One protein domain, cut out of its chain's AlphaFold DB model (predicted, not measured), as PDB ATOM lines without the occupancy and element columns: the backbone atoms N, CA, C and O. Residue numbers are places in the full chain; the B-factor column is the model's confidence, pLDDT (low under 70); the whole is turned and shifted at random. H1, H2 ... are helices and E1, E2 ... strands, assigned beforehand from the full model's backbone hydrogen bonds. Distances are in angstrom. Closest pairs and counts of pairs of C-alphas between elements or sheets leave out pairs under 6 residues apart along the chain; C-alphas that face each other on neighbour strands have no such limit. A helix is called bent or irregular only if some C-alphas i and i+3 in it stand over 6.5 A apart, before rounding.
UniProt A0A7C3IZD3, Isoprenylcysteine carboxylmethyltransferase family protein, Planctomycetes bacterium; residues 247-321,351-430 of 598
ATOM      1  N   PRO A 247     204.456 207.882 221.584       48.50
ATOM      2  CA  PRO A 247     205.706 207.251 221.183       48.50
ATOM      3  C   PRO A 247     206.519 208.258 220.357       48.50
ATOM      4  O   PRO A 247     205.953 209.237 219.862       48.50
ATOM      5  N   ALA A 248     207.830 208.042 220.217       45.47
ATOM      6  CA  ALA A 248     208.730 208.881 219.425       45.47
ATOM      7  C   ALA A 248     208.232 208.990 217.967       45.47
ATOM      8  O   ALA A 248     208.574 208.194 217.098       45.47
ATOM      9  N   ARG A 249     207.328 209.939 217.720       58.22
ATOM     10  CA  ARG A 249     206.618 210.146 216.457       58.22
ATOM     11  C   ARG A 249     207.392 211.179 215.649       58.22
ATOM     12  O   ARG A 249     207.872 212.165 216.201       58.22
ATOM     13  N   ALA A 250     207.507 210.948 214.341       61.12
ATOM     14  CA  ALA A 250     208.199 211.855 213.430       61.12
ATOM     15  C   ALA A 250     207.666 213.291 213.568       61.12
ATOM     16  O   ALA A 250     206.449 213.501 213.632       61.12
ATOM     17  N   ALA A 251     208.577 214.267 213.601       72.06
ATOM     18  CA  ALA A 251     208.218 215.678 213.646       72.06
ATOM     19  C   ALA A 251     207.332 216.033 212.441       72.06
ATOM     20  O   ALA A 251     207.647 215.691 211.297       72.06
ATOM     21  N   LEU A 252     206.210 216.696 212.713       80.00
ATOM     22  CA  LEU A 252     205.300 217.177 211.684       80.00
ATOM     23  C   LEU A 252     205.755 218.564 211.221       80.00
ATOM     24  O   LEU A 252     205.946 219.460 212.041       80.00
ATOM     25  N   ALA A 253     205.890 218.751 209.910       80.44
ATOM     26  CA  ALA A 253     206.216 220.031 209.289       80.44
ATOM     27  C   ALA A 253     205.064 220.493 208.389       80.44
ATOM     28  O   ALA A 253     204.485 219.703 207.649       80.44
ATOM     29  N   GLY A 254     204.697 221.771 208.460       79.44
ATOM     30  CA  GLY A 254     203.670 222.363 207.604       79.44
ATOM     31  C   GLY A 254     204.306 223.098 206.431       79.44
ATOM     32  O   GLY A 254     205.327 223.759 206.599       79.44
ATOM     33  N   GLY A 255     203.688 223.024 205.255       75.88
ATOM     34  CA  GLY A 255     204.162 223.723 204.063       75.88
ATOM     35  C   GLY A 255     203.026 224.106 203.120       75.88
ATOM     36  O   GLY A 255     201.886 223.664 203.267       75.88
ATOM     37  N   ALA A 256     203.332 224.958 202.146       76.44
ATOM     38  CA  ALA A 256     202.425 225.282 201.052       76.44
ATOM     39  C   ALA A 256     203.227 225.457 199.758       76.44
ATOM     40  O   ALA A 256     204.227 226.169 199.748       76.44
ATOM     41  N   ALA A 257     202.797 224.805 198.677       77.81
ATOM     42  CA  ALA A 257     203.449 224.881 197.369       77.81
ATOM     43  C   ALA A 257     202.412 224.781 196.247       77.81
ATOM     44  O   ALA A 257     201.452 224.027 196.371       77.81
ATOM     45  N   ALA A 258     202.583 225.554 195.168       71.06
ATOM     46  CA  ALA A 258     201.663 225.581 194.020       71.06
ATOM     47  C   ALA A 258     200.171 225.779 194.393       71.06
ATOM     48  O   ALA A 258     199.276 225.241 193.748       71.06
ATOM     49  N   GLY A 259     199.893 226.534 195.465       70.12
ATOM     50  CA  GLY A 259     198.533 226.737 195.986       70.12
ATOM     51  C   GLY A 259     197.974 225.572 196.816       70.12
ATOM     52  O   GLY A 259     196.844 225.660 197.285       70.12
ATOM     53  N   VAL A 260     198.757 224.511 197.039       76.19
ATOM     54  CA  VAL A 260     198.390 223.342 197.847       76.19
ATOM     55  C   VAL A 260     199.010 223.443 199.245       76.19
ATOM     56  O   VAL A 260     200.233 223.331 199.380       76.19
ATOM     57  N   PRO A 261     198.211 223.640 200.308       78.81
ATOM     58  CA  PRO A 261     198.685 223.487 201.679       78.81
ATOM     59  C   PRO A 261     198.879 222.001 202.010       78.81
ATOM     60  O   PRO A 261     198.037 221.172 201.666       78.81
ATOM     61  N   TYR A 262     199.958 221.644 202.704       82.81
ATOM     62  CA  TYR A 262     200.256 220.258 203.073       82.81
ATOM     63  C   TYR A 262     200.891 220.133 204.463       82.81
ATOM     64  O   TYR A 262     201.430 221.089 205.023       82.81
ATOM     65  N   VAL A 263     200.815 218.921 205.014       85.81
ATOM     66  CA  VAL A 263     201.532 218.487 206.220       85.81
ATOM     67  C   VAL A 263     202.486 217.364 205.832       85.81
ATOM     68  O   VAL A 263     202.100 216.443 205.116       85.81
ATOM     69  N   GLN A 264     203.717 217.432 206.316       86.19
ATOM     70  CA  GLN A 264     204.780 216.469 206.074       86.19
ATOM     71  C   GLN A 264     205.162 215.739 207.370       86.19
ATOM     72  O   GLN A 264     205.326 216.365 208.414       86.19
ATOM     73  N   ALA A 265     205.341 214.421 207.284       86.94
ATOM     74  CA  ALA A 265     205.854 213.547 208.338       86.94
ATOM     75  C   ALA A 265     206.963 212.645 207.759       86.94
ATOM     76  O   ALA A 265     206.701 211.554 207.239       86.94
ATOM     77  N   GLY A 266     208.215 213.110 207.784       85.19
ATOM     78  CA  GLY A 266     209.306 212.453 207.051       85.19
ATOM     79  C   GLY A 266     209.059 212.486 205.534       85.19
ATOM     80  O   GLY A 266     208.891 213.568 204.975       85.19
ATOM     81  N   ARG A 267     208.999 211.316 204.877       88.06
ATOM     82  CA  ARG A 267     208.706 211.155 203.431       88.06
ATOM     83  C   ARG A 267     207.208 211.051 203.086       88.06
ATOM     84  O   ARG A 267     206.843 210.778 201.943       88.06
ATOM     85  N   LEU A 268     206.331 211.246 204.073       89.38
ATOM     86  CA  LEU A 268     204.877 211.272 203.902       89.38
ATOM     87  C   LEU A 268     204.384 212.715 203.803       89.38
ATOM     88  O   LEU A 268     204.662 213.515 204.692       89.38
ATOM     89  N   VAL A 269     203.602 213.023 202.772       89.25
ATOM     90  CA  VAL A 269     202.981 214.326 202.531       89.25
ATOM     91  C   VAL A 269     201.474 214.146 202.418       89.25
ATOM     92  O   VAL A 269     200.984 213.401 201.574       89.25
ATOM     93  N   VAL A 270     200.720 214.858 203.249       88.44
ATOM     94  CA  VAL A 270     199.257 214.882 203.224       88.44
ATOM     95  C   VAL A 270     198.801 216.261 202.767       88.44
ATOM     96  O   VAL A 270     199.019 217.257 203.461       88.44
ATOM     97  N   ALA A 271     198.161 216.328 201.601       84.81
ATOM     98  CA  ALA A 271     197.583 217.563 201.095       84.81
ATOM     99  C   ALA A 271     196.318 217.919 201.893       84.81
ATOM    100  O   ALA A 271     195.404 217.107 202.049       84.81
ATOM    101  N   ARG A 272     196.234 219.163 202.369       79.56
ATOM    102  CA  ARG A 272     195.026 219.725 202.985       79.56
ATOM    103  C   ARG A 272     194.055 220.095 201.859       79.56
ATOM    104  O   ARG A 272     194.082 221.210 201.356       79.56
ATOM    105  N   GLY A 273     193.285 219.100 201.416       67.25
ATOM    106  CA  GLY A 273     192.417 219.127 200.230       67.25
ATOM    107  C   GLY A 273     191.224 220.091 200.266       67.25
ATOM    108  O   GLY A 273     190.817 220.522 201.343       67.25
ATOM    109  N   PRO A 274     190.594 220.363 199.104       60.00
ATOM    110  CA  PRO A 274     189.431 221.255 198.974       60.00
ATOM    111  C   PRO A 274     188.145 220.655 199.570       60.00
ATOM    112  O   PRO A 274     187.112 221.318 199.684       60.00
ATOM    113  N   TRP A 275     188.170 219.374 199.951       69.19
ATOM    114  CA  TRP A 275     187.050 218.744 200.635       69.19
ATOM    115  C   TRP A 275     186.868 219.339 202.039       69.19
ATOM    116  O   TRP A 275     187.815 219.465 202.814       69.19
ATOM    117  N   ARG A 276     185.620 219.674 202.387       62.84
ATOM    118  CA  ARG A 276     185.251 220.433 203.596       62.84
ATOM    119  C   ARG A 276     185.821 219.865 204.901       62.84
ATOM    120  O   ARG A 276     186.214 220.655 205.755       62.84
ATOM    121  N   GLY A 277     185.862 218.543 205.070       65.75
ATOM    122  CA  GLY A 277     186.442 217.921 206.267       65.75
ATOM    123  C   GLY A 277     187.975 217.861 206.249       65.75
ATOM    124  O   GLY A 277     188.593 217.959 207.303       65.75
ATOM    125  N   ALA A 278     188.608 217.835 205.070       68.38
ATOM    126  CA  ALA A 278     190.069 217.844 204.932       68.38
ATOM    127  C   ALA A 278     190.686 219.216 205.249       68.38
ATOM    128  O   ALA A 278     191.878 219.310 205.541       68.38
ATOM    129  N   GLN A 279     189.863 220.269 205.238       68.62
ATOM    130  CA  GLN A 279     190.223 221.612 205.698       68.62
ATOM    131  C   GLN A 279     190.085 221.795 207.218       68.62
ATOM    132  O   GLN A 279     190.451 222.853 207.736       68.62
ATOM    133  N   ALA A 280     189.538 220.813 207.943       71.06
ATOM    134  CA  ALA A 280     189.409 220.904 209.391       71.06
ATOM    135  C   ALA A 280     190.792 220.919 210.064       71.06
ATOM    136  O   ALA A 280     191.719 220.214 209.657       71.06
ATOM    137  N   SER A 281     190.921 221.714 211.129       73.94
ATOM    138  CA  SER A 281     192.153 221.771 211.922       73.94
ATOM    139  C   SER A 281     192.518 220.382 212.454       73.94
ATOM    140  O   SER A 281     191.647 219.614 212.868       73.94
ATOM    141  N   GLY A 282     193.804 220.038 212.409       76.19
ATOM    142  CA  GLY A 282     194.324 218.754 212.873       76.19
ATOM    143  C   GLY A 282     193.984 217.546 211.997       76.19
ATOM    144  O   GLY A 282     194.498 216.467 212.272       76.19
ATOM    145  N   PHE A 283     193.138 217.667 210.964       80.56
ATOM    146  CA  PHE A 283     192.744 216.523 210.131       80.56
ATOM    147  C   PHE A 283     193.944 215.889 209.420       80.56
ATOM    148  O   PHE A 283     194.170 214.685 209.542       80.56
ATOM    149  N   ALA A 284     194.739 216.699 208.713       81.69
ATOM    150  CA  ALA A 284     195.900 216.215 207.968       81.69
ATOM    151  C   ALA A 284     196.981 215.656 208.904       81.69
ATOM    152  O   ALA A 284     197.615 214.657 208.584       81.69
ATOM    153  N   GLU A 285     197.150 216.251 210.085       84.81
ATOM    154  CA  GLU A 285     198.076 215.799 211.122       84.81
ATOM    155  C   GLU A 285     197.660 214.451 211.723       84.81
ATOM    156  O   GLU A 285     198.503 213.567 211.889       84.81
ATOM    157  N   ARG A 286     196.362 214.256 212.002       81.75
ATOM    158  CA  ARG A 286     195.826 212.951 212.426       81.75
ATOM    159  C   ARG A 286     196.019 211.909 211.337       81.75
ATOM    160  O   ARG A 286     196.499 210.818 211.628       81.75
ATOM    161  N   LEU A 287     195.683 212.248 210.094       85.44
ATOM    162  CA  LEU A 287     195.819 211.338 208.964       85.44
ATOM    163  C   LEU A 287     197.285 210.940 208.741       85.44
ATOM    164  O   LEU A 287     197.574 209.754 208.617       85.44
ATOM    165  N   ALA A 288     198.218 211.896 208.776       85.19
ATOM    166  CA  ALA A 288     199.648 211.629 208.630       85.19
ATOM    167  C   ALA A 288     200.181 210.666 209.706       85.19
ATOM    168  O   ALA A 288     201.005 209.806 209.409       85.19
ATOM    169  N   ARG A 289     199.688 210.783 210.947       82.31
ATOM    170  CA  ARG A 289     200.048 209.872 212.045       82.31
ATOM    171  C   ARG A 289     199.418 208.488 211.870       82.31
ATOM    172  O   ARG A 289     200.126 207.490 211.936       82.31
ATOM    173  N   ARG A 290     198.111 208.431 211.599       82.69
ATOM    174  CA  ARG A 290     197.347 207.175 211.524       82.69
ATOM    175  C   ARG A 290     197.631 206.346 210.279       82.69
ATOM    176  O   ARG A 290     197.454 205.135 210.325       82.69
ATOM    177  N   LEU A 291     198.067 206.958 209.175       85.19
ATOM    178  CA  LEU A 291     198.385 206.223 207.946       85.19
ATOM    179  C   LEU A 291     199.416 205.118 208.200       85.19
ATOM    180  O   LEU A 291     199.225 204.006 207.725       85.19
ATOM    181  N   ARG A 292     200.451 205.395 209.004       79.75
ATOM    182  CA  ARG A 292     201.485 204.406 209.357       79.75
ATOM    183  C   ARG A 292     200.991 203.298 210.292       79.75
ATOM    184  O   ARG A 292     201.611 202.248 210.359       79.75
ATOM    185  N   GLU A 293     199.895 203.530 211.009       82.06
ATOM    186  CA  GLU A 293     199.312 202.578 211.962       82.06
ATOM    187  C   GLU A 293     198.273 201.647 211.290       82.06
ATOM    188  O   GLU A 293     197.787 200.709 211.916       82.06
ATOM    189  N   SER A 294     197.917 201.884 210.017       82.94
ATOM    190  CA  SER A 294     196.914 201.090 209.290       82.94
ATOM    191  C   SER A 294     197.462 199.732 208.855       82.94
ATOM    192  O   SER A 294     198.431 199.655 208.098       82.94
ATOM    193  N   ARG A 295     196.779 198.650 209.251       83.25
ATOM    194  CA  ARG A 295     197.141 197.280 208.854       83.25
ATOM    195  C   ARG A 295     196.811 197.015 207.390       83.25
ATOM    196  O   ARG A 295     197.580 196.349 206.705       83.25
ATOM    197  N   SER A 296     195.708 197.578 206.897       82.75
ATOM    198  CA  SER A 296     195.268 197.415 205.507       82.75
ATOM    199  C   SER A 296     196.215 198.079 204.505       82.75
ATOM    200  O   SER A 296     196.393 197.575 203.400       82.75
ATOM    201  N   LEU A 297     196.838 199.201 204.884       83.56
ATOM    202  CA  LEU A 297     197.790 199.924 204.035       83.56
ATOM    203  C   LEU A 297     199.249 199.524 204.281       83.56
ATOM    204  O   LEU A 297     200.103 199.905 203.483       83.56
ATOM    205  N   ALA A 298     199.546 198.744 205.325       83.62
ATOM    206  CA  ALA A 298     200.912 198.345 205.671       83.62
ATOM    207  C   ALA A 298     201.709 197.762 204.482       83.62
ATOM    208  O   ALA A 298     202.830 198.224 204.262       83.62
ATOM    209  N   PRO A 299     201.156 196.864 203.633       83.56
ATOM    210  CA  PRO A 299     201.891 196.345 202.475       83.56
ATOM    211  C   PRO A 299     202.261 197.426 201.450       83.56
ATOM    212  O   PRO A 299     203.303 197.348 200.806       83.56
ATOM    213  N   PHE A 300     201.412 198.445 201.293       84.25
ATOM    214  CA  PHE A 300     201.656 199.556 200.374       84.25
ATOM    215  C   PHE A 300     202.613 200.598 200.967       84.25
ATOM    216  O   PHE A 300     203.337 201.250 200.222       84.25
ATOM    217  N   LEU A 301     202.625 200.760 202.292       85.06
ATOM    218  CA  LEU A 301     203.405 201.774 203.004       85.06
ATOM    219  C   LEU A 301     204.796 201.305 203.445       85.06
ATOM    220  O   LEU A 301     205.588 202.152 203.851       85.06
ATOM    221  N   ALA A 302     205.113 200.012 203.325       83.75
ATOM    222  CA  ALA A 302     206.375 199.415 203.779       83.75
ATOM    223  C   ALA A 302     207.641 200.145 203.277       83.75
ATOM    224  O   ALA A 302     208.638 200.215 203.987       83.75
ATOM    225  N   PHE A 303     207.590 200.768 202.093       84.75
ATOM    226  CA  PHE A 303     208.721 201.529 201.542       84.75
ATOM    227  C   PHE A 303     209.099 202.770 202.367       84.75
ATOM    228  O   PHE A 303     210.192 203.307 202.197       84.75
ATOM    229  N   LEU A 304     208.206 203.274 203.230       84.19
ATOM    230  CA  LEU A 304     208.465 204.450 204.066       84.19
ATOM    231  C   LEU A 304     209.462 204.175 205.201       84.19
ATOM    232  O   LEU A 304     210.032 205.139 205.720       84.19
ATOM    233  N   ASP A 305     209.686 202.905 205.550       81.50
ATOM    234  CA  ASP A 305     210.641 202.487 206.587       81.50
ATOM    235  C   ASP A 305     212.080 202.360 206.052       81.50
ATOM    236  O   ASP A 305     213.033 202.282 206.825       81.50
ATOM    237  N   GLU A 306     212.259 202.400 204.729       81.88
ATOM    238  CA  GLU A 306     213.577 202.447 204.092       81.88
ATOM    239  C   GLU A 306     214.290 203.787 204.399       81.88
ATOM    240  O   GLU A 306     213.650 204.825 204.600       81.88
ATOM    241  N   ALA A 307     215.627 203.799 204.456       65.00
ATOM    242  CA  ALA A 307     216.388 205.016 204.778       65.00
ATOM    243  C   ALA A 307     216.303 206.079 203.665       65.00
ATOM    244  O   ALA A 307     216.238 207.278 203.938       65.00
ATOM    245  N   GLU A 308     216.238 205.632 202.412       73.12
ATOM    246  CA  GLU A 308     216.123 206.459 201.212       73.12
ATOM    247  C   GLU A 308     215.107 205.836 200.250       73.12
ATOM    248  O   GLU A 308     214.785 204.655 200.356       73.12
ATOM    249  N   GLY A 309     214.579 206.627 199.314       81.69
ATOM    250  CA  GLY A 309     213.692 206.126 198.261       81.69
ATOM    251  C   GLY A 309     212.448 206.981 198.056       81.69
ATOM    252  O   GLY A 309     212.472 208.204 198.203       81.69
ATOM    253  N   ASP A 310     211.343 206.324 197.719       87.81
ATOM    254  CA  ASP A 310     210.124 206.992 197.266       87.81
ATOM    255  C   ASP A 310     209.407 207.793 198.365       87.81
ATOM    256  O   ASP A 310     209.577 207.579 199.566       87.81
ATOM    257  N   TRP A 311     208.576 208.730 197.923       90.06
ATOM    258  CA  TRP A 311     207.735 209.603 198.733       90.06
ATOM    259  C   TRP A 311     206.270 209.199 198.617       90.06
ATOM    260  O   TRP A 311     205.837 208.723 197.566       90.06
ATOM    261  N   LEU A 312     205.489 209.440 199.672       90.38
ATOM    262  CA  LEU A 312     204.041 209.260 199.632       90.38
ATOM    263  C   LEU A 312     203.316 210.601 199.600       90.38
ATOM    264  O   LEU A 312     203.465 211.400 200.519       90.38
ATOM    265  N   PHE A 313     202.456 210.794 198.604       90.12
ATOM    266  CA  PHE A 313     201.508 211.903 198.549       90.12
ATOM    267  C   PHE A 313     200.088 211.388 198.765       90.12
ATOM    268  O   PHE A 313     199.615 210.528 198.025       90.12
ATOM    269  N   ALA A 314     199.406 211.917 199.777       88.81
ATOM    270  CA  ALA A 314     198.025 211.594 200.095       88.81
ATOM    271  C   ALA A 314     197.111 212.780 199.767       88.81
ATOM    272  O   ALA A 314     197.252 213.864 200.338       88.81
ATOM    273  N   PHE A 315     196.149 212.551 198.877       86.31
ATOM    274  CA  PHE A 315     195.074 213.485 198.557       86.31
ATOM    275  C   PHE A 315     193.740 212.977 199.104       86.31
ATOM    276  O   PHE A 315     193.494 211.771 199.167       86.31
ATOM    277  N   CYS A 316     192.865 213.903 199.488       82.81
ATOM    278  CA  CYS A 316     191.568 213.606 200.089       82.81
ATOM    279  C   CYS A 316     190.428 214.047 199.166       82.81
ATOM    280  O   CYS A 316     190.385 215.201 198.735       82.81
ATOM    281  N   GLY A 317     189.491 213.140 198.900       73.31
ATOM    282  CA  GLY A 317     188.287 213.375 198.106       73.31
ATOM    283  C   GLY A 317     187.010 212.921 198.816       73.31
ATOM    284  O   GLY A 317     187.051 212.304 199.880       73.31
ATOM    285  N   ALA A 318     185.862 213.228 198.209       69.12
ATOM    286  CA  ALA A 318     184.559 212.816 198.727       69.12
ATOM    287  C   ALA A 318     184.399 211.276 198.707       69.12
ATOM    288  O   ALA A 318     184.869 210.641 197.754       69.12
ATOM    289  N   PRO A 319     183.724 210.687 199.712       62.53
ATOM    290  CA  PRO A 319     183.561 209.237 199.840       62.53
ATOM    291  C   PRO A 319     182.838 208.598 198.639       62.53
ATOM    292  O   PRO A 319     183.284 207.561 198.153       62.53
ATOM    293  N   ASP A 320     181.826 209.265 198.076       58.66
ATOM    294  CA  ASP A 320     180.966 208.712 197.010       58.66
ATOM    295  C   ASP A 320     181.592 208.719 195.595       58.66
ATOM    296  O   ASP A 320     180.996 208.222 194.643       58.66
ATOM    297  N   GLY A 321     182.804 209.264 195.417       52.19
ATOM    298  CA  GLY A 321     183.429 209.405 194.093       52.19
ATOM    299  C   GLY A 321     182.692 210.363 193.133       52.19
ATOM    300  O   GLY A 321     181.743 211.046 193.520       52.19
ATOM    301  N   ASP A 351     183.674 212.576 209.022       61.41
ATOM    302  CA  ASP A 351     185.088 212.210 208.900       61.41
ATOM    303  C   ASP A 351     185.381 211.190 207.787       61.41
ATOM    304  O   ASP A 351     186.547 210.974 207.474       61.41
ATOM    305  N   ARG A 352     184.382 210.581 207.133       75.44
ATOM    306  CA  ARG A 352     184.653 209.620 206.049       75.44
ATOM    307  C   ARG A 352     185.235 210.307 204.817       75.44
ATOM    308  O   ARG A 352     184.692 211.290 204.318       75.44
ATOM    309  N   VAL A 353     186.330 209.758 204.300       79.56
ATOM    310  CA  VAL A 353     187.095 210.355 203.205       79.56
ATOM    311  C   VAL A 353     187.597 209.293 202.242       79.56
ATOM    312  O   VAL A 353     188.013 208.207 202.638       79.56
ATOM    313  N   ARG A 354     187.619 209.628 200.953       82.44
ATOM    314  CA  ARG A 354     188.330 208.834 199.956       82.44
ATOM    315  C   ARG A 354     189.776 209.308 199.882       82.44
ATOM    316  O   ARG A 354     190.043 210.434 199.463       82.44
ATOM    317  N   LEU A 355     190.704 208.462 200.299       85.12
ATOM    318  CA  LEU A 355     192.137 208.685 200.191       85.12
ATOM    319  C   LEU A 355     192.626 208.261 198.812       85.12
ATOM    320  O   LEU A 355     192.286 207.186 198.326       85.12
ATOM    321  N   VAL A 356     193.448 209.105 198.201       86.25
ATOM    322  CA  VAL A 356     194.201 208.801 196.987       86.25
ATOM    323  C   VAL A 356     195.675 208.934 197.339       86.25
ATOM    324  O   VAL A 356     196.192 210.038 197.493       86.25
ATOM    325  N   LEU A 357     196.326 207.794 197.523       87.81
ATOM    326  CA  LEU A 357     197.719 207.667 197.914       87.81
ATOM    327  C   LEU A 357     198.568 207.416 196.667       87.81
ATOM    328  O   LEU A 357     198.246 206.546 195.859       87.81
ATOM    329  N   MET A 358     199.654 208.162 196.508       88.44
ATOM    330  CA  MET A 358     200.553 208.051 195.365       88.44
ATOM    331  C   MET A 358     201.988 207.896 195.846       88.44
ATOM    332  O   MET A 358     202.502 208.752 196.566       88.44
ATOM    333  N   ARG A 359     202.619 206.797 195.437       90.62
ATOM    334  CA  ARG A 359     204.041 206.536 195.651       90.62
ATOM    335  C   ARG A 359     204.823 207.173 194.505       90.62
ATOM    336  O   ARG A 359     204.625 206.798 193.347       90.62
ATOM    337  N   CYS A 360     205.697 208.120 194.822       88.94
ATOM    338  CA  CYS A 360     206.407 208.947 193.853       88.94
ATOM    339  C   CYS A 360     207.920 208.899 194.080       88.94
ATOM    340  O   CYS A 360     208.374 209.155 195.190       88.94
ATOM    341  N   SER A 361     208.704 208.682 193.025       88.56
ATOM    342  CA  SER A 361     210.148 208.939 193.058       88.56
ATOM    343  C   SER A 361     210.406 210.404 192.704       88.56
ATOM    344  O   SER A 361     209.889 210.880 191.687       88.56
ATOM    345  N   LEU A 362     211.176 211.118 193.525       89.00
ATOM    346  CA  LEU A 362     211.547 212.518 193.285       89.00
ATOM    347  C   LEU A 362     212.928 212.619 192.625       89.00
ATOM    348  O   LEU A 362     213.777 211.750 192.820       89.00
ATOM    349  N   ALA A 363     213.147 213.678 191.841       86.25
ATOM    350  CA  ALA A 363     214.464 213.986 191.279       86.25
ATOM    351  C   ALA A 363     215.492 214.315 192.385       86.25
ATOM    352  O   ALA A 363     215.125 214.735 193.483       86.25
ATOM    353  N   ALA A 364     216.787 214.145 192.100       80.19
ATOM    354  CA  ALA A 364     217.851 214.398 193.073       80.19
ATOM    355  C   ALA A 364     217.800 215.846 193.604       80.19
ATOM    356  O   ALA A 364     217.788 216.799 192.827       80.19
ATOM    357  N   GLY A 365     217.748 216.000 194.932       77.38
ATOM    358  CA  GLY A 365     217.639 217.301 195.604       77.38
ATOM    359  C   GLY A 365     216.252 217.960 195.550       77.38
ATOM    360  O   GLY A 365     216.103 219.064 196.068       77.38
ATOM    361  N   ALA A 366     215.241 217.318 194.953       81.50
ATOM    362  CA  ALA A 366     213.882 217.851 194.890       81.50
ATOM    363  C   ALA A 366     213.097 217.553 196.176       81.50
ATOM    364  O   ALA A 366     213.081 216.426 196.675       81.50
ATOM    365  N   GLY A 367     212.407 218.569 196.692       83.62
ATOM    366  CA  GLY A 367     211.517 218.449 197.839       83.62
ATOM    367  C   GLY A 367     210.052 218.199 197.453       83.62
ATOM    368  O   GLY A 367     209.678 218.201 196.277       83.62
ATOM    369  N   PRO A 368     209.161 218.059 198.449       82.44
ATOM    370  CA  PRO A 368     207.728 217.894 198.205       82.44
ATOM    371  C   PRO A 368     207.089 219.122 197.539       82.44
ATOM    372  O   PRO A 368     206.131 218.989 196.778       82.44
ATOM    373  N   ALA A 369     207.643 220.315 197.779       83.19
ATOM    374  CA  ALA A 369     207.223 221.544 197.115       83.19
ATOM    375  C   ALA A 369     207.528 221.525 195.609       83.19
ATOM    376  O   ALA A 369     206.665 221.888 194.808       83.19
ATOM    377  N   ASP A 370     208.716 221.049 195.228       82.81
ATOM    378  CA  ASP A 370     209.126 220.898 193.831       82.81
ATOM    379  C   ASP A 370     208.235 219.900 193.090       82.81
ATOM    380  O   ASP A 370     207.805 220.161 191.971       82.81
ATOM    381  N   ALA A 371     207.901 218.784 193.742       84.12
ATOM    382  CA  ALA A 371     207.035 217.754 193.179       84.12
ATOM    383  C   ALA A 371     205.610 218.259 192.895       84.12
ATOM    384  O   ALA A 371     204.992 217.852 191.910       84.12
ATOM    385  N   LEU A 372     205.071 219.134 193.752       84.00
ATOM    386  CA  LEU A 372     203.746 219.736 193.568       84.00
ATOM    387  C   LEU A 372     203.745 220.815 192.476       84.00
ATOM    388  O   LEU A 372     202.733 220.973 191.795       84.00
ATOM    389  N   ALA A 373     204.858 221.532 192.308       82.81
ATOM    390  CA  ALA A 373     204.984 222.628 191.351       82.81
ATOM    391  C   ALA A 373     205.358 222.171 189.933       82.81
ATOM    392  O   ALA A 373     204.852 222.733 188.964       82.81
ATOM    393  N   ASP A 374     206.219 221.160 189.801       81.56
ATOM    394  CA  ASP A 374     206.790 220.734 188.525       81.56
ATOM    395  C   ASP A 374     206.623 219.224 188.309       81.56
ATOM    396  O   ASP A 374     207.073 218.387 189.096       81.56
ATOM    397  N   ARG A 375     205.982 218.864 187.193       84.38
ATOM    398  CA  ARG A 375     205.774 217.468 186.793       84.38
ATOM    399  C   ARG A 375     207.083 216.759 186.449       84.38
ATOM    400  O   ARG A 375     207.189 215.565 186.701       84.38
ATOM    401  N   SER A 376     208.075 217.465 185.909       82.38
ATOM    402  CA  SER A 376     209.362 216.873 185.513       82.38
ATOM    403  C   SER A 376     210.196 216.396 186.708       82.38
ATOM    404  O   SER A 376     211.082 215.558 186.553       82.38
ATOM    405  N   ARG A 377     209.883 216.886 187.914       85.62
ATOM    406  CA  ARG A 377     210.600 216.572 189.157       85.62
ATOM    407  C   ARG A 377     210.021 215.391 189.935       85.62
ATOM    408  O   ARG A 377     210.537 215.063 191.005       85.62
ATOM    409  N   ARG A 378     208.975 214.738 189.416       89.38
ATOM    410  CA  ARG A 378     208.338 213.569 190.039       89.38
ATOM    411  C   ARG A 378     208.064 212.463 189.024       89.38
ATOM    412  O   ARG A 378     207.826 212.709 187.849       89.38
ATOM    413  N   THR A 379     208.025 211.222 189.490       86.56
ATOM    414  CA  THR A 379     207.508 210.087 188.714       86.56
ATOM    415  C   THR A 379     206.623 209.228 189.605       86.56
ATOM    416  O   THR A 379     207.081 208.714 190.625       86.56
ATOM    417  N   ILE A 380     205.351 209.076 189.230       85.81
ATOM    418  CA  ILE A 380     204.382 208.260 189.972       85.81
ATOM    419  C   ILE A 380     204.639 206.785 189.651       85.81
ATOM    420  O   ILE A 380     204.537 206.367 188.498       85.81
ATOM    421  N   ARG A 381     204.980 205.995 190.670       85.12
ATOM    422  CA  ARG A 381     205.310 204.567 190.540       85.12
ATOM    423  C   ARG A 381     204.095 203.678 190.749       85.12
ATOM    424  O   ARG A 381     203.880 202.740 189.987       85.12
ATOM    425  N   GLN A 382     203.316 203.965 191.787       84.56
ATOM    426  CA  GLN A 382     202.144 203.186 192.187       84.56
ATOM    427  C   GLN A 382     201.099 204.098 192.830       84.56
ATOM    428  O   GLN A 382     201.428 205.162 193.361       84.56
ATOM    429  N   GLY A 383     199.840 203.664 192.810       84.06
ATOM    430  CA  GLY A 383     198.750 204.352 193.493       84.06
ATOM    431  C   GLY A 383     197.906 203.401 194.325       84.06
ATOM    432  O   GLY A 383     197.787 202.224 194.008       84.06
ATOM    433  N   CYS A 384     197.288 203.915 195.374       83.62
ATOM    434  CA  CYS A 384     196.299 203.213 196.178       83.62
ATOM    435  C   CYS A 384     195.128 204.171 196.414       83.62
ATOM    436  O   CYS A 384     195.324 205.366 196.632       83.62
ATOM    437  N   ILE A 385     193.902 203.672 196.311       82.81
ATOM    438  CA  ILE A 385     192.701 204.438 196.648       82.81
ATOM    439  C   ILE A 385     192.025 203.681 197.763       82.81
ATOM    440  O   ILE A 385     191.797 202.500 197.556       82.81
ATOM    441  N   ALA A 386     191.694 204.358 198.861       83.31
ATOM    442  CA  ALA A 386     191.031 203.748 200.004       83.31
ATOM    443  C   ALA A 386     189.914 204.610 200.570       83.31
ATOM    444  O   ALA A 386     190.037 205.833 200.630       83.31
ATOM    445  N   LEU A 387     188.820 203.981 200.999       82.38
ATOM    446  CA  LEU A 387     187.822 204.645 201.828       82.38
ATOM    447  C   LEU A 387     188.289 204.562 203.279       82.38
ATOM    448  O   LEU A 387     188.464 203.470 203.817       82.38
ATOM    449  N   ALA A 388     188.513 205.714 203.898       82.75
ATOM    450  CA  ALA A 388     189.049 205.808 205.242       82.75
ATOM    451  C   ALA A 388     188.145 206.621 206.162       82.75
ATOM    452  O   ALA A 388     187.453 207.547 205.733       82.75
ATOM    453  N   ASN A 389     188.229 206.315 207.452       81.88
ATOM    454  CA  ASN A 389     187.562 207.053 208.511       81.88
ATOM    455  C   ASN A 389     188.587 207.515 209.563       81.88
ATOM    456  O   ASN A 389     188.793 206.852 210.581       81.88
ATOM    457  N   PRO A 390     189.242 208.672 209.350       74.50
ATOM    458  CA  PRO A 390     190.184 209.258 210.298       74.50
ATOM    459  C   PRO A 390     189.553 209.639 211.646       74.50
ATOM    460  O   PRO A 390     190.303 209.914 212.586       74.50
ATOM    461  N   GLY A 391     188.217 209.669 211.744       69.12
ATOM    462  CA  GLY A 391     187.454 209.927 212.968       69.12
ATOM    463  C   GLY A 391     187.184 208.688 213.831       69.12
ATOM    464  O   GLY A 391     186.721 208.843 214.959       69.12
ATOM    465  N   ALA A 392     187.488 207.477 213.345       72.50
ATOM    466  CA  ALA A 392     187.374 206.244 214.131       72.50
ATOM    467  C   ALA A 392     188.293 206.266 215.372       72.50
ATOM    468  O   ALA A 392     189.289 206.992 215.378       72.50
ATOM    469  N   GLU A 393     187.993 205.463 216.397       67.94
ATOM    470  CA  GLU A 393     188.753 205.422 217.660       67.94
ATOM    471  C   GLU A 393     190.259 205.143 217.459       67.94
ATOM    472  O   GLU A 393     190.674 204.523 216.475       67.94
ATOM    473  N   GLU A 394     191.098 205.629 218.382       65.25
ATOM    474  CA  GLU A 394     192.543 205.356 218.366       65.25
ATOM    475  C   GLU A 394     192.782 203.839 218.475       65.25
ATOM    476  O   GLU A 394     192.263 203.186 219.375       65.25
ATOM    477  N   GLY A 395     193.539 203.269 217.533       64.75
ATOM    478  CA  GLY A 395     193.752 201.818 217.419       64.75
ATOM    479  C   GLY A 395     192.747 201.077 216.524       64.75
ATOM    480  O   GLY A 395     193.014 199.939 216.135       64.75
ATOM    481  N   ALA A 396     191.635 201.708 216.126       76.06
ATOM    482  CA  ALA A 396     190.746 201.156 215.104       76.06
ATOM    483  C   ALA A 396     191.378 201.258 213.703       76.06
ATOM    484  O   ALA A 396     192.135 202.195 213.410       76.06
ATOM    485  N   GLU A 397     191.040 200.305 212.827       84.12
ATOM    486  CA  GLU A 397     191.534 200.293 211.448       84.12
ATOM    487  C   GLU A 397     191.079 201.555 210.705       84.12
ATOM    488  O   GLU A 397     189.907 201.928 210.740       84.12
ATOM    489  N   LEU A 398     192.028 202.230 210.047       82.56
ATOM    490  CA  LEU A 398     191.770 203.483 209.337       82.56
ATOM    491  C   LEU A 398     190.939 203.262 208.065       82.56
ATOM    492  O   LEU A 398     190.131 204.122 207.712       82.56
ATOM    493  N   VAL A 399     191.176 202.151 207.363       82.06
ATOM    494  CA  VAL A 399     190.542 201.822 206.082       82.06
ATOM    495  C   VAL A 399     189.278 201.005 206.315       82.06
ATOM    496  O   VAL A 399     189.337 199.912 206.870       82.06
ATOM    497  N   GLU A 400     188.148 201.524 205.843       80.56
ATOM    498  CA  GLU A 400     186.849 200.848 205.882       80.56
ATOM    499  C   GLU A 400     186.608 199.995 204.623       80.56
ATOM    500  O   GLU A 400     185.950 198.961 204.709       80.56
ATOM    501  N   ALA A 401     187.127 200.402 203.454       75.81
ATOM    502  CA  ALA A 401     186.956 199.659 202.201       75.81
ATOM    503  C   ALA A 401     188.043 199.953 201.148       75.81
ATOM    504  O   ALA A 401     188.552 201.072 201.084       75.81
ATOM    505  N   ASP A 402     188.309 198.939 200.306       67.31
ATOM    506  CA  ASP A 402     189.199 198.922 199.126       67.31
ATOM    507  C   ASP A 402     190.582 199.545 199.391       67.31
ATOM    508  O   ASP A 402     190.747 200.735 199.240       67.31
ATOM    509  N   GLY A 403     191.588 198.772 199.810       62.34
ATOM    510  CA  GLY A 403     192.940 199.273 200.134       62.34
ATOM    511  C   GLY A 403     194.044 198.769 199.200       62.34
ATOM    512  O   GLY A 403     195.224 198.853 199.534       62.34
ATOM    513  N   ALA A 404     193.682 198.182 198.057       67.62
ATOM    514  CA  ALA A 404     194.636 197.473 197.212       67.62
ATOM    515  C   ALA A 404     195.548 198.429 196.422       67.62
ATOM    516  O   ALA A 404     195.109 199.442 195.865       67.62
ATOM    517  N   ALA A 405     196.832 198.076 196.334       68.25
ATOM    518  CA  ALA A 405     197.780 198.751 195.458       68.25
ATOM    519  C   ALA A 405     197.384 198.537 193.988       68.25
ATOM    520  O   ALA A 405     197.111 197.418 193.554       68.25
ATOM    521  N   ARG A 406     197.365 199.616 193.207       72.88
ATOM    522  CA  ARG A 406     197.046 199.610 191.777       72.88
ATOM    523  C   ARG A 406     198.339 199.800 190.978       72.88
ATOM    524  O   ARG A 406     199.091 200.748 191.215       72.88
ATOM    525  N   GLY A 407     198.597 198.857 190.068       62.09
ATOM    526  CA  GLY A 407     199.825 198.744 189.270       62.09
ATOM    527  C   GLY A 407     199.924 199.708 188.069       62.09
ATOM    528  O   GLY A 407     199.270 200.758 188.064       62.09
ATOM    529  N   PRO A 408     200.739 199.374 187.041       50.62
ATOM    530  CA  PRO A 408     201.002 200.229 185.879       50.62
ATOM    531  C   PRO A 408     199.737 200.359 185.017       50.62
ATOM    532  O   PRO A 408     199.394 199.483 184.233       50.62
ATOM    533  N   GLY A 409     198.989 201.437 185.233       54.97
ATOM    534  CA  GLY A 409     197.617 201.622 184.744       54.97
ATOM    535  C   GLY A 409     196.780 202.507 185.672       54.97
ATOM    536  O   GLY A 409     195.722 203.001 185.284       54.97
ATOM    537  N   PHE A 410     197.271 202.769 186.888       71.75
ATOM    538  CA  PHE A 410     196.717 203.790 187.768       71.75
ATOM    539  C   PHE A 410     196.733 205.172 187.080       71.75
ATOM    540  O   PHE A 410     197.802 205.624 186.661       71.75
ATOM    541  N   PRO A 411     195.592 205.884 186.978       71.69
ATOM    542  CA  PRO A 411     195.511 207.195 186.331       71.69
ATOM    543  C   PRO A 411     196.074 208.311 187.234       71.69
ATOM    544  O   PRO A 411     195.410 209.318 187.479       71.69
ATOM    545  N   GLY A 412     197.296 208.128 187.743       76.62
ATOM    546  CA  GLY A 412     197.919 208.988 188.749       76.62
ATOM    547  C   GLY A 412     198.039 210.437 188.302       76.62
ATOM    548  O   GLY A 412     197.585 211.319 189.019       76.62
ATOM    549  N   GLU A 413     198.541 210.685 187.088       81.69
ATOM    550  CA  GLU A 413     198.684 212.056 186.569       81.69
ATOM    551  C   GLU A 413     197.328 212.740 186.361       81.69
ATOM    552  O   GLU A 413     197.150 213.884 186.760       81.69
ATOM    553  N   ARG A 414     196.321 212.024 185.831       80.12
ATOM    554  CA  ARG A 414     194.968 212.589 185.668       80.12
ATOM    555  C   ARG A 414     194.350 212.978 187.012       80.12
ATOM    556  O   ARG A 414     193.686 214.006 187.098       80.12
ATOM    557  N   LEU A 415     194.543 212.157 188.048       77.88
ATOM    558  CA  LEU A 415     194.061 212.445 189.400       77.88
ATOM    559  C   LEU A 415     194.851 213.587 190.051       77.88
ATOM    560  O   LEU A 415     194.251 214.435 190.706       77.88
ATOM    561  N   TRP A 416     196.166 213.646 189.847       84.50
ATOM    562  CA  TRP A 416     197.012 214.727 190.350       84.50
ATOM    563  C   TRP A 416     196.596 216.076 189.758       84.50
ATOM    564  O   TRP A 416     196.305 217.013 190.503       84.50
ATOM    565  N   ASP A 417     196.477 216.153 188.430       82.25
ATOM    566  CA  ASP A 417     196.027 217.354 187.718       82.25
ATOM    567  C   ASP A 417     194.609 217.755 188.141       82.25
ATOM    568  O   ASP A 417     194.315 218.939 188.313       82.25
ATOM    569  N   PHE A 418     193.733 216.771 188.372       80.69
ATOM    570  CA  PHE A 418     192.394 217.008 188.902       80.69
ATOM    571  C   PHE A 418     192.433 217.708 190.267       80.69
ATOM    572  O   PHE A 418     191.751 218.719 190.445       80.69
ATOM    573  N   PHE A 419     193.244 217.223 191.213       78.44
ATOM    574  CA  PHE A 419     193.384 217.862 192.523       78.44
ATOM    575  C   PHE A 419     194.005 219.259 192.412       78.44
ATOM    576  O   PHE A 419     193.459 220.206 192.978       78.44
ATOM    577  N   LEU A 420     195.083 219.429 191.635       81.94
ATOM    578  CA  LEU A 420     195.705 220.741 191.416       81.94
ATOM    579  C   LEU A 420     194.723 221.754 190.810       81.94
ATOM    580  O   LEU A 420     194.668 222.899 191.255       81.94
ATOM    581  N   ALA A 421     193.890 221.336 189.854       78.25
ATOM    582  CA  ALA A 421     192.860 222.192 189.273       78.25
ATOM    583  C   ALA A 421     191.799 222.621 190.303       78.25
ATOM    584  O   ALA A 421     191.288 223.741 190.226       78.25
ATOM    585  N   GLN A 422     191.465 221.767 191.277       74.38
ATOM    586  CA  GLN A 422     190.563 222.146 192.367       74.38
ATOM    587  C   GLN A 422     191.195 223.207 193.278       74.38
ATOM    588  O   GLN A 422     190.550 224.219 193.551       74.38
ATOM    589  N   PHE A 423     192.464 223.040 193.666       74.69
ATOM    590  CA  PHE A 423     193.198 224.042 194.449       74.69
ATOM    591  C   PHE A 423     193.360 225.373 193.701       74.69
ATOM    592  O   PHE A 423     193.150 226.443 194.271       74.69
ATOM    593  N   ALA A 424     193.655 225.329 192.400       72.81
ATOM    594  CA  ALA A 424     193.777 226.524 191.569       72.81
ATOM    595  C   ALA A 424     192.451 227.297 191.457       72.81
ATOM    596  O   ALA A 424     192.451 228.528 191.486       72.81
ATOM    597  N   ARG A 425     191.306 226.601 191.380       67.00
ATOM    598  CA  ARG A 425     189.972 227.232 191.413       67.00
ATOM    599  C   ARG A 425     189.685 227.906 192.753       67.00
ATOM    600  O   ARG A 425     189.069 228.971 192.767       67.00
ATOM    601  N   GLU A 426     190.135 227.320 193.860       61.06
ATOM    602  CA  GLU A 426     190.047 227.966 195.172       61.06
ATOM    603  C   GLU A 426     190.911 229.236 195.228       61.06
ATOM    604  O   GLU A 426     190.423 230.278 195.672       61.06
ATOM    605  N   ALA A 427     192.141 229.187 194.704       60.69
ATOM    606  CA  ALA A 427     193.059 230.328 194.649       60.69
ATOM    607  C   ALA A 427     192.542 231.479 193.755       60.69
ATOM    608  O   ALA A 427     192.506 232.636 194.185       60.69
ATOM    609  N   ALA A 428     192.072 231.171 192.539       53.19
ATOM    610  CA  ALA A 428     191.617 232.146 191.538       53.19
ATOM    611  C   ALA A 428     190.378 232.953 191.962       53.19
ATOM    612  O   ALA A 428     190.157 234.056 191.469       53.19
ATOM    613  N   GLY A 429     189.594 232.461 192.926       51.00
ATOM    614  CA  GLY A 429     188.487 233.216 193.509       51.00
ATOM    615  C   GLY A 429     188.915 234.445 194.325       51.00
ATOM    616  O   GLY A 429     188.035 235.106 194.876       51.00
ATOM    617  N   GLY A 430     190.216 234.734 194.467       39.94
ATOM    618  CA  GLY A 430     190.781 235.784 195.329       39.94
ATOM    619  C   GLY A 430     191.222 235.273 196.708       39.94
ATOM    620  O   GLY A 430     191.302 236.049 197.660       39.94
TER     621      GLY A 430
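What this domain is: This is residues 247 to 321 and 351 to 430 of the 598 residues of the protein "Isoprenylcysteine carboxylmethyltransferase family protein" of Planctomycetes bacterium (UniProt A0A7C3IZD3). A strongly twisted sheet of seven strands has helices on both faces. The sheet curls round the short helices H1 and H3, while H2 and the long H4 lie on opposite faces of it, each running slantwise to the strands. The printed part has 155 residues, in the order E1 E2 E3 H1 H2 E4 E5 H3 E6 E7 H4, and its class is mixed, helices and strands. The mixed sheet runs E1 E2 E3 E4 E5 E6 E7. The whole is compact and rounded, with a radius of gyration of the C-alphas of 14.5 A and spans of 38 by 36 by 33 A.

Where its parts are: E1, residues 252 to 257, begins at C-alpha 252 (205.300, 217.177, 211.684). E2 is residues 260 to 265 and E3 268 to 271. H1 is residues 283 to 291. H2, 298 to 305, is irregular: C-alphas 300 and 303 are 7.4 A apart. E4, 311 to 317, is 19.8 A long, and E5, 353 to 362, is 26.5 A. H3 is residues 368 to 373. E6, 378 to 388, is 25.8 A long and bends by 72 degrees at residue 381. E7 is residues 399 to 401. H4, 412 to 428, is 24.2 A long and ends at C-alpha 428 (191.617, 232.146, 191.538).

How they stand to each other: E1, E2 and E3 form a meander, each strand the antiparallel neighbour of the one before; N 255 and O 262 are 3.0 A apart, N 263 and O 270 2.9 A. E3, H1, H2 and E4 form a strand-helix-strand unit, two parallel neighbour strands with helices between, and its crossover is left-handed; N 271 and O 314 are 2.9 A apart. E4 and E5 are antiparallel, with N 313 and O 358 at 2.9 A, as are E5 and E6, with N 357 and O 384 at 2.8 A. E6 and E7 are a hairpin, with N 387 and O 401 at 2.9 A. The closest C-alphas of H1 and E3 are those of Ala 284 and Val 270, 6.0 A. H2 and H4 lie on opposite faces, each at a height over the sheet of 9.5 A. The closest C-alphas of H3 and E1 are those of Ala 369 and Ala 257, 5.0 A. Every O i to N i+4 pair is within hydrogen-bond range in H1, H3 and H4; in H2 1 of 4 is, beside 3 of 5 O i to N i+3 pairs.

The domain as a whole: The farthest C-alphas, of Pro 247 and Gly 429, are 41.7 A apart. Residues 322 to 350 are not printed, and C-alphas 321 and 351 are 15.2 A apart across the cut. The link from E3 to H1 is long. The mean pLDDT of the printed part is 77.4; residues under 70 include 247 to 250, 273 to 279 and 425 to 430.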